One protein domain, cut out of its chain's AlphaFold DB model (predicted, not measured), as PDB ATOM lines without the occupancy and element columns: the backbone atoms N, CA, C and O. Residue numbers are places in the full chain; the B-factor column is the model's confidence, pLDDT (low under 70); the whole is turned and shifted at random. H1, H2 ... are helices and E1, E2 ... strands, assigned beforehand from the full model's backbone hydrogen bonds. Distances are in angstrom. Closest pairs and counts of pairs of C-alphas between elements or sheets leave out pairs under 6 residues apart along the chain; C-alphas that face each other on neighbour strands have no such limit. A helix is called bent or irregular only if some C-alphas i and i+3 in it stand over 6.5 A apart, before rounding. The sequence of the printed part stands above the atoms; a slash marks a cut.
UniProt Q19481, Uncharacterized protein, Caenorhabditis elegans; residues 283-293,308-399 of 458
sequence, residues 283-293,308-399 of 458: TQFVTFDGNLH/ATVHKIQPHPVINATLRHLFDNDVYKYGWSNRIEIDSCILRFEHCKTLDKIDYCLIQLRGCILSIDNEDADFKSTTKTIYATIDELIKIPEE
ATOM      1  N   THR A 283       5.548 -12.740 -19.691       89.15
ATOM      2  CA  THR A 283       6.928 -12.899 -19.234       89.15
ATOM      3  C   THR A 283       7.904 -12.616 -20.354       89.15
ATOM      4  O   THR A 283       7.865 -13.265 -21.397       89.15
ATOM      5  N   GLN A 284       8.803 -11.669 -20.115       90.28
ATOM      6  CA  GLN A 284       9.821 -11.258 -21.070       90.28
ATOM      7  C   GLN A 284      11.176 -11.838 -20.672       90.28
ATOM      8  O   GLN A 284      11.590 -11.726 -19.522       90.28
ATOM      9  N   PHE A 285      11.864 -12.459 -21.633       88.49
ATOM     10  CA  PHE A 285      13.220 -12.973 -21.451       88.49
ATOM     11  C   PHE A 285      14.229 -11.930 -21.897       88.49
ATOM     12  O   PHE A 285      14.275 -11.576 -23.077       88.49
ATOM     13  N   VAL A 286      15.079 -11.494 -20.978       90.58
ATOM     14  CA  VAL A 286      16.146 -10.536 -21.269       90.58
ATOM     15  C   VAL A 286      17.508 -11.121 -20.923       90.58
ATOM     16  O   VAL A 286      17.648 -12.062 -20.144       90.58
ATOM     17  N   THR A 287      18.546 -10.583 -21.553       84.84
ATOM     18  CA  THR A 287      19.921 -10.906 -21.162       84.84
ATOM     19  C   THR A 287      20.327  -9.938 -20.067       84.84
ATOM     20  O   THR A 287      20.227  -8.729 -20.273       84.84
ATOM     21  N   PHE A 288      20.779 -10.455 -18.924       87.96
ATOM     22  CA  PHE A 288      21.329  -9.605 -17.878       87.96
ATOM     23  C   PHE A 288      22.661  -9.005 -18.345       87.96
ATOM     24  O   PHE A 288      23.570  -9.724 -18.765       87.96
ATOM     25  N   ASP A 289      22.771  -7.680 -18.293       85.77
ATOM     26  CA  ASP A 289      23.963  -6.936 -18.714       85.77
ATOM     27  C   ASP A 289      25.061  -6.896 -17.634       85.77
ATOM     28  O   ASP A 289      26.172  -6.433 -17.896       85.77
ATOM     29  N   GLY A 290      24.777  -7.424 -16.439       85.60
ATOM     30  CA  GLY A 290      25.675  -7.397 -15.287       85.60
ATOM     31  C   GLY A 290      25.467  -6.196 -14.365       85.60
ATOM     32  O   GLY A 290      26.140  -6.108 -13.339       85.60
ATOM     33  N   ASN A 291      24.558  -5.271 -14.688       90.77
ATOM     34  CA  ASN A 291      24.305  -4.098 -13.866       90.77
ATOM     35  C   ASN A 291      23.321  -4.408 -12.730       90.77
ATOM     36  O   ASN A 291      22.107  -4.278 -12.885       90.77
ATOM     37  N   LEU A 292      23.853  -4.753 -11.556       92.15
ATOM     38  CA  LEU A 292      23.059  -4.995 -10.346       92.15
ATOM     39  C   LEU A 292      22.354  -3.737  -9.799       92.15
ATOM     40  O   LEU A 292      21.448  -3.865  -8.983       92.15
ATOM     41  N   HIS A 293      22.706  -2.543 -10.282       93.70
ATOM     42  CA  HIS A 293      22.174  -1.252  -9.826       93.70
ATOM     43  C   HIS A 293      21.158  -0.635 -10.798       93.70
ATOM     44  O   HIS A 293      20.903   0.574 -10.758       93.70
ATOM     45  N   ALA A 308       6.182  -9.820 -15.931       89.86
ATOM     46  CA  ALA A 308       7.433 -10.153 -15.274       89.86
ATOM     47  C   ALA A 308       8.576 -10.202 -16.288       89.86
ATOM     48  O   ALA A 308       8.407 -10.637 -17.424       89.86
ATOM     49  N   THR A 309       9.760  -9.783 -15.863       91.68
ATOM     50  CA  THR A 309      10.986  -9.938 -16.651       91.68
ATOM     51  C   THR A 309      11.827 -11.018 -15.998       91.68
ATOM     52  O   THR A 309      12.010 -10.970 -14.785       91.68
ATOM     53  N   VAL A 310      12.297 -11.987 -16.776       91.88
ATOM     54  CA  VAL A 310      13.231 -13.023 -16.323       91.88
ATOM     55  C   VAL A 310      14.518 -12.943 -17.125       91.88
ATOM     56  O   VAL A 310      14.513 -12.598 -18.313       91.88
ATOM     57  N   HIS A 311      15.627 -13.278 -16.480       92.16
ATOM     58  CA  HIS A 311      16.945 -12.971 -17.001       92.16
ATOM     59  C   HIS A 311      17.786 -14.224 -17.177       92.16
ATOM     60  O   HIS A 311      17.769 -15.158 -16.379       92.16
ATOM     61  N   LYS A 312      18.575 -14.209 -18.246       89.32
ATOM     62  CA  LYS A 312      19.591 -15.229 -18.515       89.32
ATOM     63  C   LYS A 312      20.837 -15.007 -17.670       89.32
ATOM     64  O   LYS A 312      21.186 -13.862 -17.371       89.32
ATOM     65  N   ILE A 313      21.539 -16.096 -17.365       85.58
ATOM     66  CA  ILE A 313      22.797 -16.049 -16.606       85.58
ATOM     67  C   ILE A 313      23.862 -15.305 -17.415       85.58
ATOM     68  O   ILE A 313      24.085 -15.583 -18.599       85.58
ATOM     69  N   GLN A 314      24.578 -14.386 -16.767       86.75
ATOM     70  CA  GLN A 314      25.652 -13.653 -17.422       86.75
ATOM     71  C   GLN A 314      26.821 -14.603 -17.768       86.75
ATOM     72  O   GLN A 314      27.215 -15.440 -16.949       86.75
ATOM     73  N   PRO A 315      27.446 -14.478 -18.956       84.99
ATOM     74  CA  PRO A 315      28.684 -15.192 -19.264       84.99
ATOM     75  C   PRO A 315      29.757 -15.002 -18.180       84.99
ATOM     76  O   PRO A 315      30.048 -13.877 -17.779       84.99
ATOM     77  N   HIS A 316      30.389 -16.093 -17.745       85.69
ATOM     78  CA  HIS A 316      31.485 -16.064 -16.775       85.69
ATOM     79  C   HIS A 316      32.508 -17.167 -17.107       85.69
ATOM     80  O   HIS A 316      32.084 -18.248 -17.515       85.69
ATOM     81  N   PRO A 317      33.829 -16.966 -16.915       83.42
ATOM     82  CA  PRO A 317      34.853 -17.945 -17.310       83.42
ATOM     83  C   PRO A 317      34.676 -19.347 -16.711       83.42
ATOM     84  O   PRO A 317      34.996 -20.341 -17.355       83.42
ATOM     85  N   VAL A 318      34.154 -19.422 -15.484       82.83
ATOM     86  CA  VAL A 318      33.882 -20.691 -14.781       82.83
ATOM     87  C   VAL A 318      32.544 -21.306 -15.203       82.83
ATOM     88  O   VAL A 318      32.380 -22.522 -15.176       82.83
ATOM     89  N   ILE A 319      31.581 -20.485 -15.631       83.99
ATOM     90  CA  ILE A 319      30.268 -20.963 -16.066       83.99
ATOM     91  C   ILE A 319      30.383 -21.341 -17.541       83.99
ATOM     92  O   ILE A 319      30.284 -20.505 -18.444       83.99
ATOM     93  N   ASN A 320      30.614 -22.626 -17.791       82.69
ATOM     94  CA  ASN A 320      30.764 -23.130 -19.149       82.69
ATOM     95  C   ASN A 320      29.475 -22.941 -19.989       82.69
ATOM     96  O   ASN A 320      28.391 -22.616 -19.493       82.69
ATOM     97  N   ALA A 321      29.596 -23.107 -21.309       86.65
ATOM     98  CA  ALA A 321      28.458 -22.980 -22.223       86.65
ATOM     99  C   ALA A 321      27.336 -23.989 -21.923       86.65
ATOM    100  O   ALA A 321      26.168 -23.652 -22.093       86.65
ATOM    101  N   THR A 322      27.684 -25.181 -21.430       88.81
ATOM    102  CA  THR A 322      26.729 -26.234 -21.070       88.81
ATOM    103  C   THR A 322      25.814 -25.800 -19.932       88.81
ATOM    104  O   THR A 322      24.599 -25.878 -20.073       88.81
ATOM    105  N   LEU A 323      26.368 -25.286 -18.830       88.53
ATOM    106  CA  LEU A 323      25.582 -24.864 -17.674       88.53
ATOM    107  C   LEU A 323      24.633 -23.720 -18.042       88.53
ATOM    108  O   LEU A 323      23.457 -23.770 -17.695       88.53
ATOM    109  N   ARG A 324      25.110 -22.734 -18.812       88.58
ATOM    110  CA  ARG A 324      24.251 -21.648 -19.315       88.58
ATOM    111  C   ARG A 324      23.133 -22.170 -20.202       88.58
ATOM    112  O   ARG A 324      21.993 -21.786 -20.001       88.58
ATOM    113  N   HIS A 325      23.433 -23.075 -21.135       90.00
ATOM    114  CA  HIS A 325      22.410 -23.680 -21.988       90.00
ATOM    115  C   HIS A 325      21.339 -24.402 -21.161       90.00
ATOM    116  O   HIS A 325      20.150 -24.215 -21.410       90.00
ATOM    117  N   LEU A 326      21.759 -25.198 -20.174       89.48
ATOM    118  CA  LEU A 326      20.838 -25.898 -19.282       89.48
ATOM    119  C   LEU A 326      19.915 -24.902 -18.571       89.48
ATOM    120  O   LEU A 326      18.709 -25.110 -18.559       89.48
ATOM    121  N   PHE A 327      20.447 -23.805 -18.027       86.43
ATOM    122  CA  PHE A 327      19.631 -22.782 -17.368       86.43
ATOM    123  C   PHE A 327      18.722 -22.024 -18.335       86.43
ATOM    124  O   PHE A 327      17.503 -22.046 -18.176       86.43
ATOM    125  N   ASP A 328      19.310 -21.381 -19.339       86.18
ATOM    126  CA  ASP A 328      18.627 -20.431 -20.215       86.18
ATOM    127  C   ASP A 328      17.551 -21.097 -21.082       86.18
ATOM    128  O   ASP A 328      16.596 -20.429 -21.480       86.18
ATOM    129  N   ASN A 329      17.699 -22.395 -21.376       88.27
ATOM    130  CA  ASN A 329      16.772 -23.136 -22.225       88.27
ATOM    131  C   ASN A 329      16.009 -24.207 -21.446       88.27
ATOM    132  O   ASN A 329      14.782 -24.198 -21.452       88.27
ATOM    133  N   ASP A 330      16.701 -25.124 -20.770       90.60
ATOM    134  CA  ASP A 330      16.059 -26.341 -20.261       90.60
ATOM    135  C   ASP A 330      15.331 -26.095 -18.931       90.60
ATOM    136  O   ASP A 330      14.165 -26.467 -18.791       90.60
ATOM    137  N   VAL A 331      15.953 -25.402 -17.967       87.24
ATOM    138  CA  VAL A 331      15.316 -25.090 -16.669       87.24
ATOM    139  C   VAL A 331      14.063 -24.273 -16.873       87.24
ATOM    140  O   VAL A 331      13.028 -24.603 -16.302       87.24
ATOM    141  N   TYR A 332      14.137 -23.224 -17.689       86.88
ATOM    142  CA  TYR A 332      12.968 -22.409 -17.971       86.88
ATOM    143  C   TYR A 332      11.911 -23.176 -18.758       86.88
ATOM    144  O   TYR A 332      10.735 -23.037 -18.448       86.88
ATOM    145  N   LYS A 333      12.293 -24.018 -19.722       88.70
ATOM    146  CA  LYS A 333      11.337 -24.820 -20.497       88.70
ATOM    147  C   LYS A 333      10.545 -25.785 -19.616       88.70
ATOM    148  O   LYS A 333       9.320 -25.788 -19.681       88.70
ATOM    149  N   TYR A 334      11.222 -26.586 -18.797       87.44
ATOM    150  CA  TYR A 334      10.571 -27.615 -17.974       87.44
ATOM    151  C   TYR A 334      10.045 -27.063 -16.639       87.44
ATOM    152  O   TYR A 334       9.135 -27.608 -16.023       87.44
ATOM    153  N   GLY A 335      10.606 -25.947 -16.185       86.20
ATOM    154  CA  GLY A 335      10.239 -25.250 -14.959       86.20
ATOM    155  C   GLY A 335       9.458 -23.972 -15.201       86.20
ATOM    156  O   GLY A 335       9.463 -23.111 -14.329       86.20
ATOM    157  N   TRP A 336       8.813 -23.813 -16.359       87.44
ATOM    158  CA  TRP A 336       8.211 -22.542 -16.776       87.44
ATOM    159  C   TRP A 336       7.202 -21.984 -15.772       87.44
ATOM    160  O   TRP A 336       7.158 -20.783 -15.491       87.44
ATOM    161  N   SER A 337       6.405 -22.874 -15.184       87.65
ATOM    162  CA  SER A 337       5.477 -22.550 -14.102       87.65
ATOM    163  C   SER A 337       6.184 -21.910 -12.902       87.65
ATOM    164  O   SER A 337       5.604 -21.063 -12.239       87.65
ATOM    165  N   ASN A 338       7.459 -22.238 -12.677       92.00
ATOM    166  CA  ASN A 338       8.308 -21.751 -11.592       92.00
ATOM    167  C   ASN A 338       9.352 -20.701 -12.023       92.00
ATOM    168  O   ASN A 338      10.298 -20.427 -11.283       92.00
ATOM    169  N   ARG A 339       9.208 -20.107 -13.216       92.18
ATOM    170  CA  ARG A 339      10.217 -19.214 -13.820       92.18
ATOM    171  C   ARG A 339      10.627 -18.029 -12.943       92.18
ATOM    172  O   ARG A 339      11.794 -17.667 -12.962       92.18
ATOM    173  N   ILE A 340       9.714 -17.465 -12.150       94.09
ATOM    174  CA  ILE A 340      10.009 -16.337 -11.247       94.09
ATOM    175  C   ILE A 340      10.914 -16.759 -10.085       94.09
ATOM    176  O   ILE A 340      11.788 -16.005  -9.668       94.09
ATOM    177  N   GLU A 341      10.719 -17.971  -9.568       94.80
ATOM    178  CA  GLU A 341      11.547 -18.525  -8.496       94.80
ATOM    179  C   GLU A 341      12.920 -18.979  -9.019       94.80
ATOM    180  O   GLU A 341      13.936 -18.795  -8.353       94.80
ATOM    181  N   ILE A 342      12.971 -19.525 -10.237       94.38
ATOM    182  CA  ILE A 342      14.234 -19.836 -10.927       94.38
ATOM    183  C   ILE A 342      15.057 -18.557 -11.115       94.38
ATOM    184  O   ILE A 342      16.240 -18.516 -10.780       94.38
ATOM    185  N   ASP A 343      14.409 -17.508 -11.610       94.93
ATOM    186  CA  ASP A 343      14.997 -16.195 -11.847       94.93
ATOM    187  C   ASP A 343      15.566 -15.572 -10.559       94.93
ATOM    188  O   ASP A 343      16.705 -15.106 -10.538       94.93
ATOM    189  N   SER A 344      14.855 -15.674  -9.430       95.87
ATOM    190  CA  SER A 344      15.381 -15.201  -8.143       95.87
ATOM    191  C   SER A 344      16.560 -16.026  -7.619       95.87
ATOM    192  O   SER A 344      17.440 -15.478  -6.949       95.87
ATOM    193  N   CYS A 345      16.632 -17.325  -7.929       95.16
ATOM    194  CA  CYS A 345      17.825 -18.124  -7.650       95.16
ATOM    195  C   CYS A 345      19.034 -17.644  -8.467       95.16
ATOM    196  O   CYS A 345      20.142 -17.581  -7.928       95.16
ATOM    197  N   ILE A 346      18.822 -17.274  -9.734       93.94
ATOM    198  CA  ILE A 346      19.865 -16.714 -10.600       93.94
ATOM    199  C   ILE A 346      20.329 -15.354 -10.071       93.94
ATOM    200  O   ILE A 346      21.533 -15.153  -9.941       93.94
ATOM    201  N   LEU A 347      19.424 -14.468  -9.644       94.83
ATOM    202  CA  LEU A 347      19.797 -13.208  -8.987       94.83
ATOM    203  C   LEU A 347      20.716 -13.424  -7.789       94.83
ATOM    204  O   LEU A 347      21.739 -12.755  -7.665       94.83
ATOM    205  N   ARG A 348      20.374 -14.355  -6.897       93.91
ATOM    206  CA  ARG A 348      21.210 -14.637  -5.721       93.91
ATOM    207  C   ARG A 348      22.603 -15.106  -6.123       93.91
ATOM    208  O   ARG A 348      23.582 -14.732  -5.485       93.91
ATOM    209  N   PHE A 349      22.694 -15.890  -7.191       93.14
ATOM    210  CA  PHE A 349      23.968 -16.300  -7.760       93.14
ATOM    211  C   PHE A 349      24.753 -15.119  -8.355       93.14
ATOM    212  O   PHE A 349      25.928 -14.957  -8.022       93.14
ATOM    213  N   GLU A 350      24.111 -14.281  -9.175       92.36
ATOM    214  CA  GLU A 350      24.719 -13.091  -9.787       92.36
ATOM    215  C   GLU A 350      25.184 -12.073  -8.736       92.36
ATOM    216  O   GLU A 350      26.252 -11.477  -8.876       92.36
ATOM    217  N   HIS A 351      24.432 -11.918  -7.648       90.50
ATOM    218  CA  HIS A 351      24.838 -11.107  -6.507       90.50
ATOM    219  C   HIS A 351      26.021 -11.751  -5.767       90.50
ATOM    220  O   HIS A 351      27.046 -11.111  -5.554       90.50
ATOM    221  N   CYS A 352      25.938 -13.045  -5.440       90.73
ATOM    222  CA  CYS A 352      26.988 -13.759  -4.711       90.73
ATOM    223  C   CYS A 352      28.341 -13.740  -5.441       90.73
ATOM    224  O   CYS A 352      29.382 -13.579  -4.800       90.73
ATOM    225  N   LYS A 353      28.358 -13.903  -6.772       89.26
ATOM    226  CA  LYS A 353      29.617 -13.985  -7.532       89.26
ATOM    227  C   LYS A 353      30.442 -12.694  -7.478       89.26
ATOM    228  O   LYS A 353      31.642 -12.760  -7.714       89.26
ATOM    229  N   THR A 354      29.838 -11.553  -7.125       85.42
ATOM    230  CA  THR A 354      30.563 -10.287  -6.898       85.42
ATOM    231  C   THR A 354      31.570 -10.379  -5.747       85.42
ATOM    232  O   THR A 354      32.483  -9.565  -5.656       85.42
ATOM    233  N   LEU A 355      31.441 -11.397  -4.890       83.67
ATOM    234  CA  LEU A 355      32.326 -11.665  -3.758       83.67
ATOM    235  C   LEU A 355      33.523 -12.570  -4.115       83.67
ATOM    236  O   LEU A 355      34.194 -13.054  -3.202       83.67
ATOM    237  N   ASP A 356      33.754 -12.867  -5.402       81.42
ATOM    238  CA  ASP A 356      34.825 -13.743  -5.919       81.42
ATOM    239  C   ASP A 356      34.856 -15.163  -5.306       81.42
ATOM    240  O   ASP A 356      35.877 -15.851  -5.294       81.42
ATOM    241  N   LYS A 357      33.713 -15.648  -4.804       87.43
ATOM    242  CA  LYS A 357      33.555 -16.991  -4.211       87.43
ATOM    243  C   LYS A 357      32.689 -17.895  -5.083       87.43
ATOM    244  O   LYS A 357      31.678 -18.425  -4.626       87.43
ATOM    245  N   ILE A 358      33.085 -18.073  -6.343       90.24
ATOM    246  CA  ILE A 358      32.256 -18.738  -7.362       90.24
ATOM    247  C   ILE A 358      31.767 -20.134  -6.945       90.24
ATOM    248  O   ILE A 358      30.587 -20.427  -7.114       90.24
ATOM    249  N   ASP A 359      32.619 -20.949  -6.321       90.10
ATOM    250  CA  ASP A 359      32.264 -22.302  -5.874       90.10
ATOM    251  C   ASP A 359      31.140 -22.272  -4.836       90.10
ATOM    252  O   ASP A 359      30.153 -22.999  -4.933       90.10
ATOM    253  N   TYR A 360      31.246 -21.362  -3.866       91.03
ATOM    254  CA  TYR A 360      30.213 -21.146  -2.859       91.03
ATOM    255  C   TYR A 360      28.901 -20.669  -3.495       91.03
ATOM    256  O   TYR A 360      27.828 -21.154  -3.136       91.03
ATOM    257  N   CYS A 361      28.982 -19.771  -4.476       92.77
ATOM    258  CA  CYS A 361      27.811 -19.271  -5.189       92.77
ATOM    259  C   CYS A 361      27.123 -20.367  -6.009       92.77
ATOM    260  O   CYS A 361      25.898 -20.461  -5.990       92.77
ATOM    261  N   LEU A 362      27.884 -21.247  -6.664       92.64
ATOM    262  CA  LEU A 362      27.343 -22.407  -7.374       92.64
ATOM    263  C   LEU A 362      26.651 -23.390  -6.415       92.64
ATOM    264  O   LEU A 362      25.564 -23.882  -6.724       92.64
ATOM    265  N   ILE A 363      27.217 -23.624  -5.224       91.89
ATOM    266  CA  ILE A 363      26.574 -24.431  -4.171       91.89
ATOM    267  C   ILE A 363      25.240 -23.806  -3.742       91.89
ATOM    268  O   ILE A 363      24.244 -24.522  -3.591       91.89
ATOM    269  N   GLN A 364      25.194 -22.484  -3.559       91.97
ATOM    270  CA  GLN A 364      23.953 -21.791  -3.215       91.97
ATOM    271  C   GLN A 364      22.913 -21.857  -4.337       91.97
ATOM    272  O   GLN A 364      21.749 -22.151  -4.059       91.97
ATOM    273  N   LEU A 365      23.322 -21.622  -5.590       92.43
ATOM    274  CA  LEU A 365      22.454 -21.712  -6.765       92.43
ATOM    275  C   LEU A 365      21.818 -23.099  -6.851       92.43
ATOM    276  O   LEU A 365      20.597 -23.224  -6.932       92.43
ATOM    277  N   ARG A 366      22.645 -24.141  -6.729       90.91
ATOM    278  CA  ARG A 366      22.205 -25.536  -6.662       90.91
ATOM    279  C   ARG A 366      21.162 -25.740  -5.561       90.91
ATOM    280  O   ARG A 366      20.094 -26.283  -5.828       90.91
ATOM    281  N   GLY A 367      21.464 -25.324  -4.330       91.10
ATOM    282  CA  GLY A 367      20.545 -25.473  -3.198       91.10
ATOM    283  C   GLY A 367      19.218 -24.740  -3.410       91.10
ATOM    284  O   GLY A 367      18.165 -25.255  -3.043       91.10
ATOM    285  N   CYS A 368      19.260 -23.571  -4.051       93.51
ATOM    286  CA  CYS A 368      18.079 -22.784  -4.375       93.51
ATOM    287  C   CYS A 368      17.187 -23.498  -5.399       93.51
ATOM    288  O   CYS A 368      16.014 -23.730  -5.114       93.51
ATOM    289  N   ILE A 369      17.750 -23.939  -6.529       91.98
ATOM    290  CA  ILE A 369      17.008 -24.623  -7.600       91.98
ATOM    291  C   ILE A 369      16.437 -25.969  -7.134       91.98
ATOM    292  O   ILE A 369      15.295 -26.290  -7.443       91.98
ATOM    293  N   LEU A 370      17.185 -26.739  -6.334       88.92
ATOM    294  CA  LEU A 370      16.695 -28.004  -5.764       88.92
ATOM    295  C   LEU A 370      15.549 -27.814  -4.762       88.92
ATOM    296  O   LEU A 370      14.806 -28.757  -4.504       88.92
ATOM    297  N   SER A 371      15.416 -26.620  -4.179       90.19
ATOM    298  CA  SER A 371      14.317 -26.300  -3.262       90.19
ATOM    299  C   SER A 371      13.011 -25.946  -3.974       90.19
ATOM    300  O   SER A 371      11.995 -25.770  -3.300       90.19
ATOM    301  N   ILE A 372      13.036 -25.810  -5.305       91.23
ATOM    302  CA  ILE A 372      11.854 -25.480  -6.099       91.23
ATOM    303  C   ILE A 372      10.960 -26.713  -6.159       91.23
ATOM    304  O   ILE A 372      11.299 -27.732  -6.762       91.23
ATOM    305  N   ASP A 373       9.796 -26.602  -5.532       84.96
ATOM    306  CA  ASP A 373       8.786 -27.646  -5.550       84.96
ATOM    307  C   ASP A 373       8.093 -27.670  -6.917       84.96
ATOM    308  O   ASP A 373       7.288 -26.793  -7.233       84.96
ATOM    309  N   ASN A 374       8.440 -28.649  -7.749       81.24
ATOM    310  CA  ASN A 374       7.863 -28.863  -9.070       81.24
ATOM    311  C   ASN A 374       7.644 -30.363  -9.281       81.24
ATOM    312  O   ASN A 374       8.554 -31.166  -9.064       81.24
ATOM    313  N   GLU A 375       6.438 -30.751  -9.690       79.43
ATOM    314  CA  GLU A 375       6.076 -32.153  -9.907       79.43
ATOM    315  C   GLU A 375       6.573 -32.703 -11.248       79.43
ATOM    316  O   GLU A 375       6.722 -33.921 -11.373       79.43
ATOM    317  N   ASP A 376       6.895 -31.822 -12.199       87.50
ATOM    318  CA  ASP A 376       7.327 -32.169 -13.550       87.50
ATOM    319  C   ASP A 376       8.594 -33.047 -13.536       87.50
ATOM    320  O   ASP A 376       9.635 -32.706 -12.959       87.50
ATOM    321  N   ALA A 377       8.489 -34.225 -14.154       91.01
ATOM    322  CA  ALA A 377       9.566 -35.206 -14.190       91.01
ATOM    323  C   ALA A 377      10.760 -34.734 -15.035       91.01
ATOM    324  O   ALA A 377      11.907 -35.001 -14.663       91.01
ATOM    325  N   ASP A 378      10.510 -34.000 -16.120       92.40
ATOM    326  CA  ASP A 378      11.553 -33.436 -16.972       92.40
ATOM    327  C   ASP A 378      12.278 -32.296 -16.250       92.40
ATOM    328  O   ASP A 378      13.502 -32.183 -16.348       92.40
ATOM    329  N   PHE A 379      11.575 -31.510 -15.430       91.91
ATOM    330  CA  PHE A 379      12.208 -30.520 -14.561       91.91
ATOM    331  C   PHE A 379      13.098 -31.185 -13.508       91.91
ATOM    332  O   PHE A 379      14.253 -30.792 -13.331       91.91
ATOM    333  N   LYS A 380      12.615 -32.237 -12.837       91.78
ATOM    334  CA  LYS A 380      13.431 -33.015 -11.884       91.78
ATOM    335  C   LYS A 380      14.661 -33.632 -12.555       91.78
ATOM    336  O   LYS A 380      15.748 -33.638 -11.980       91.78
ATOM    337  N   SER A 381      14.510 -34.124 -13.782       92.64
ATOM    338  CA  SER A 381      15.621 -34.643 -14.583       92.64
ATOM    339  C   SER A 381      16.630 -33.539 -14.928       92.64
ATOM    340  O   SER A 381      17.828 -33.681 -14.687       92.64
ATOM    341  N   THR A 382      16.147 -32.389 -15.398       90.99
ATOM    342  CA  THR A 382      16.973 -31.233 -15.777       90.99
ATOM    343  C   THR A 382      17.740 -30.667 -14.586       90.99
ATOM    344  O   THR A 382      18.947 -30.439 -14.672       90.99
ATOM    345  N   THR A 383      17.081 -30.506 -13.438       90.83
ATOM    346  CA  THR A 383      17.726 -30.044 -12.199       90.83
ATOM    347  C   THR A 383      18.791 -31.024 -11.705       90.83
ATOM    348  O   THR A 383      19.843 -30.592 -11.230       90.83
ATOM    349  N   LYS A 384      18.596 -32.337 -11.895       90.79
ATOM    350  CA  LYS A 384      19.625 -33.352 -11.625       90.79
ATOM    351  C   LYS A 384      20.831 -33.234 -12.568       90.79
ATOM    352  O   LYS A 384      21.964 -33.379 -12.116       90.79
ATOM    353  N   THR A 385      20.614 -32.941 -13.849       91.46
ATOM    354  CA  THR A 385      21.698 -32.714 -14.824       91.46
ATOM    355  C   THR A 385      22.496 -31.453 -14.501       91.46
ATOM    356  O   THR A 385      23.726 -31.462 -14.537       91.46
ATOM    357  N   ILE A 386      21.815 -30.374 -14.113       89.49
ATOM    358  CA  ILE A 386      22.461 -29.139 -13.645       89.49
ATOM    359  C   ILE A 386      23.285 -29.397 -12.406       89.49
ATOM    360  O   ILE A 386      24.415 -28.930 -12.318       89.49
ATOM    361  N   TYR A 387      22.742 -30.172 -11.474       89.10
ATOM    362  CA  TYR A 387      23.466 -30.574 -10.288       89.10
ATOM    363  C   TYR A 387      24.773 -31.297 -10.636       89.10
ATOM    364  O   TYR A 387      25.827 -30.868 -10.175       89.10
ATOM    365  N   ALA A 388      24.719 -32.323 -11.489       90.15
ATOM    366  CA  ALA A 388      25.919 -33.036 -11.927       90.15
ATOM    367  C   ALA A 388      26.934 -32.091 -12.598       90.15
ATOM    368  O   ALA A 388      28.120 -32.133 -12.292       90.15
ATOM    369  N   THR A 389      26.452 -31.170 -13.437       90.75
ATOM    370  CA  THR A 389      27.302 -30.175 -14.112       90.75
ATOM    371  C   THR A 389      27.965 -29.215 -13.115       90.75
ATOM    372  O   THR A 389      29.132 -28.865 -13.268       90.75
ATOM    373  N   ILE A 390      27.237 -28.777 -12.084       91.07
ATOM    374  CA  ILE A 390      27.769 -27.913 -11.022       91.07
ATOM    375  C   ILE A 390      28.822 -28.659 -10.190       91.07
ATOM    376  O   ILE A 390      29.871 -28.088  -9.900       91.07
ATOM    377  N   ASP A 391      28.583 -29.924  -9.847       88.20
ATOM    378  CA  ASP A 391      29.535 -30.736  -9.080       88.20
ATOM    379  C   ASP A 391      30.850 -30.954  -9.841       88.20
ATOM    380  O   ASP A 391      31.931 -30.834  -9.259       88.20
ATOM    381  N   GLU A 392      30.773 -31.190 -11.154       88.65
ATOM    382  CA  GLU A 392      31.948 -31.266 -12.030       88.65
ATOM    383  C   GLU A 392      32.741 -29.949 -12.056       88.65
ATOM    384  O   GLU A 392      33.975 -29.967 -12.071       88.65
ATOM    385  N   LEU A 393      32.051 -28.801 -12.039       86.51
ATOM    386  CA  LEU A 393      32.679 -27.476 -12.054       86.51
ATOM    387  C   LEU A 393      33.363 -27.128 -10.737       86.51
ATOM    388  O   LEU A 393      34.466 -26.584 -10.757       86.51
ATOM    389  N   ILE A 394      32.730 -27.444  -9.606       85.22
ATOM    390  CA  ILE A 394      33.271 -27.100  -8.287       85.22
ATOM    391  C   ILE A 394      34.538 -27.914  -7.996       85.22
ATOM    392  O   ILE A 394      35.305 -27.522  -7.119       85.22
ATOM    393  N   LYS A 395      34.789 -29.026  -8.720       70.97
ATOM    394  CA  LYS A 395      35.843 -30.003  -8.397       70.97
ATOM    395  C   LYS A 395      35.966 -30.120  -6.885       70.97
ATOM    396  O   LYS A 395      37.048 -29.891  -6.342       70.97
ATOM    397  N   ILE A 396      34.841 -30.381  -6.204       56.20
ATOM    398  CA  ILE A 396      34.883 -30.673  -4.770       56.20
ATOM    399  C   ILE A 396      35.946 -31.758  -4.671       56.20
ATOM    400  O   ILE A 396      35.752 -32.798  -5.304       56.20
ATOM    401  N   PRO A 397      37.095 -31.523  -4.015       51.25
ATOM    402  CA  PRO A 397      38.089 -32.566  -3.911       51.25
ATOM    403  C   PRO A 397      37.371 -33.727  -3.228       51.25
ATOM    404  O   PRO A 397      37.016 -33.618  -2.050       51.25
ATOM    405  N   GLU A 398      37.077 -34.801  -3.973       54.60
ATOM    406  CA  GLU A 398      36.481 -36.015  -3.399       54.60
ATOM    407  C   GLU A 398      37.349 -36.490  -2.224       54.60
ATOM    408  O   GLU A 398      36.856 -37.020  -1.229       54.60
ATOM    409  N   GLU A 399      38.639 -36.165  -2.275       48.15
ATOM    410  CA  GLU A 399      39.613 -36.394  -1.229       48.15
ATOM    411  C   GLU A 399      39.909 -35.111  -0.433       48.15
ATOM    412  O   GLU A 399      40.723 -34.300  -0.861       48.15
TER     413      GLU A 399
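What this domain is: This is residues 283 to 293 and 308 to 399 of the 458 residues of an uncharacterized protein of Caenorhabditis elegans (UniProt Q19481). Four helices, H1 to H4, stand side by side in an up-and-down bundle, closed as a ring by H4 next to H1, with a ribbon of two short strands on one side. The ring is loosest between H1 and H2, which meet near one end, and E2 lies along the open part between them, with E1 beyond it. The printed part has 103 residues, with two named strands and then four named helices along the chain in the order E1 E2 H1 H2 H3 H4; E1 and E2 form a parallel sheet, and the class is mostly helix. The whole is compact, with a radius of gyration of the C-alphas of 13.1 A and spans of 41 by 35 by 22 A.

Where its parts are: E1, residues 283 to 287, begins at C-alpha 283 at (6.928, -12.899, -19.234) and is 13.3 A long. After the cut, E2 is residues 308 to 312, 13.6 A. H1 is residues 321 to 334, 19.0 A; it is only just irregular, with C-alphas 328 and 331 6.7 A apart. H2, residues 336 to 355, begins at C-alpha 336 at (8.211, -22.542, -16.776) and is 29.5 A long. H2 is irregular, with C-alphas 337 and 340 8.2 A apart, and has a kink of 28 degrees near residue 343. H3 is residues 358 to 370, 18.2 A. H4 is residues 377 to 394, 25.7 A, and ends at C-alpha 394 at (33.271, -27.100, -8.287).

How they stand to each other: H1 to H4 form a bundle, up and down, each helix running against the one before it. H1 and H2, a helical hairpin, touch at a shallow tilt of 30 degrees, through residues 331 to 332 and 338 to 342 alone; their closest C-alphas, of Tyr 332 and Arg 339, are 5.9 A apart. H2 and H3, also a hairpin, touch at a shallow tilt of 18 degrees, closest at the C-alphas of Phe 349 and Cys 361, 5.5 A. The hairpin H3 and H4 touches at 14 degrees, a shallow tilt, closest at the C-alphas of Asp 359 and Ile 394, 5.5 A. H4 touches H1 at a shallow tilt of 20 degrees, opposite ways, closest at the C-alphas of Tyr 334 and Phe 379, 4.8 A. H1 and H3 are apart, and so are H2 and H4. The closest C-alphas of E2 and H2, of Val 310 and Asp 343, are 5.8 A apart; those of E2 and H1, of Lys 312 and Asp 328, are 5.6 A apart. E1 is apart from the four helices. E1 and E2 are parallel, at 32 degrees, with N 286 and O 310 at 2.9 A and N 310 and O 284 at 2.8 A, within hydrogen-bond range. In H3 and H4 every O i to N i+4 pair is within hydrogen-bond range; in H1 8 of 10 are, in H2 12 of 16.

The domain as a whole: The C-alphas farthest apart, of Thr 283 and Glu 399, are 44.1 A apart. Residues 294 to 307 are not printed, and C-alphas 293 and 308 are 18.1 A apart across the cut. Of the links that are printed whole, none is long. The mean pLDDT of the printed part is 87.8, and residues 396 to 399 are under 70.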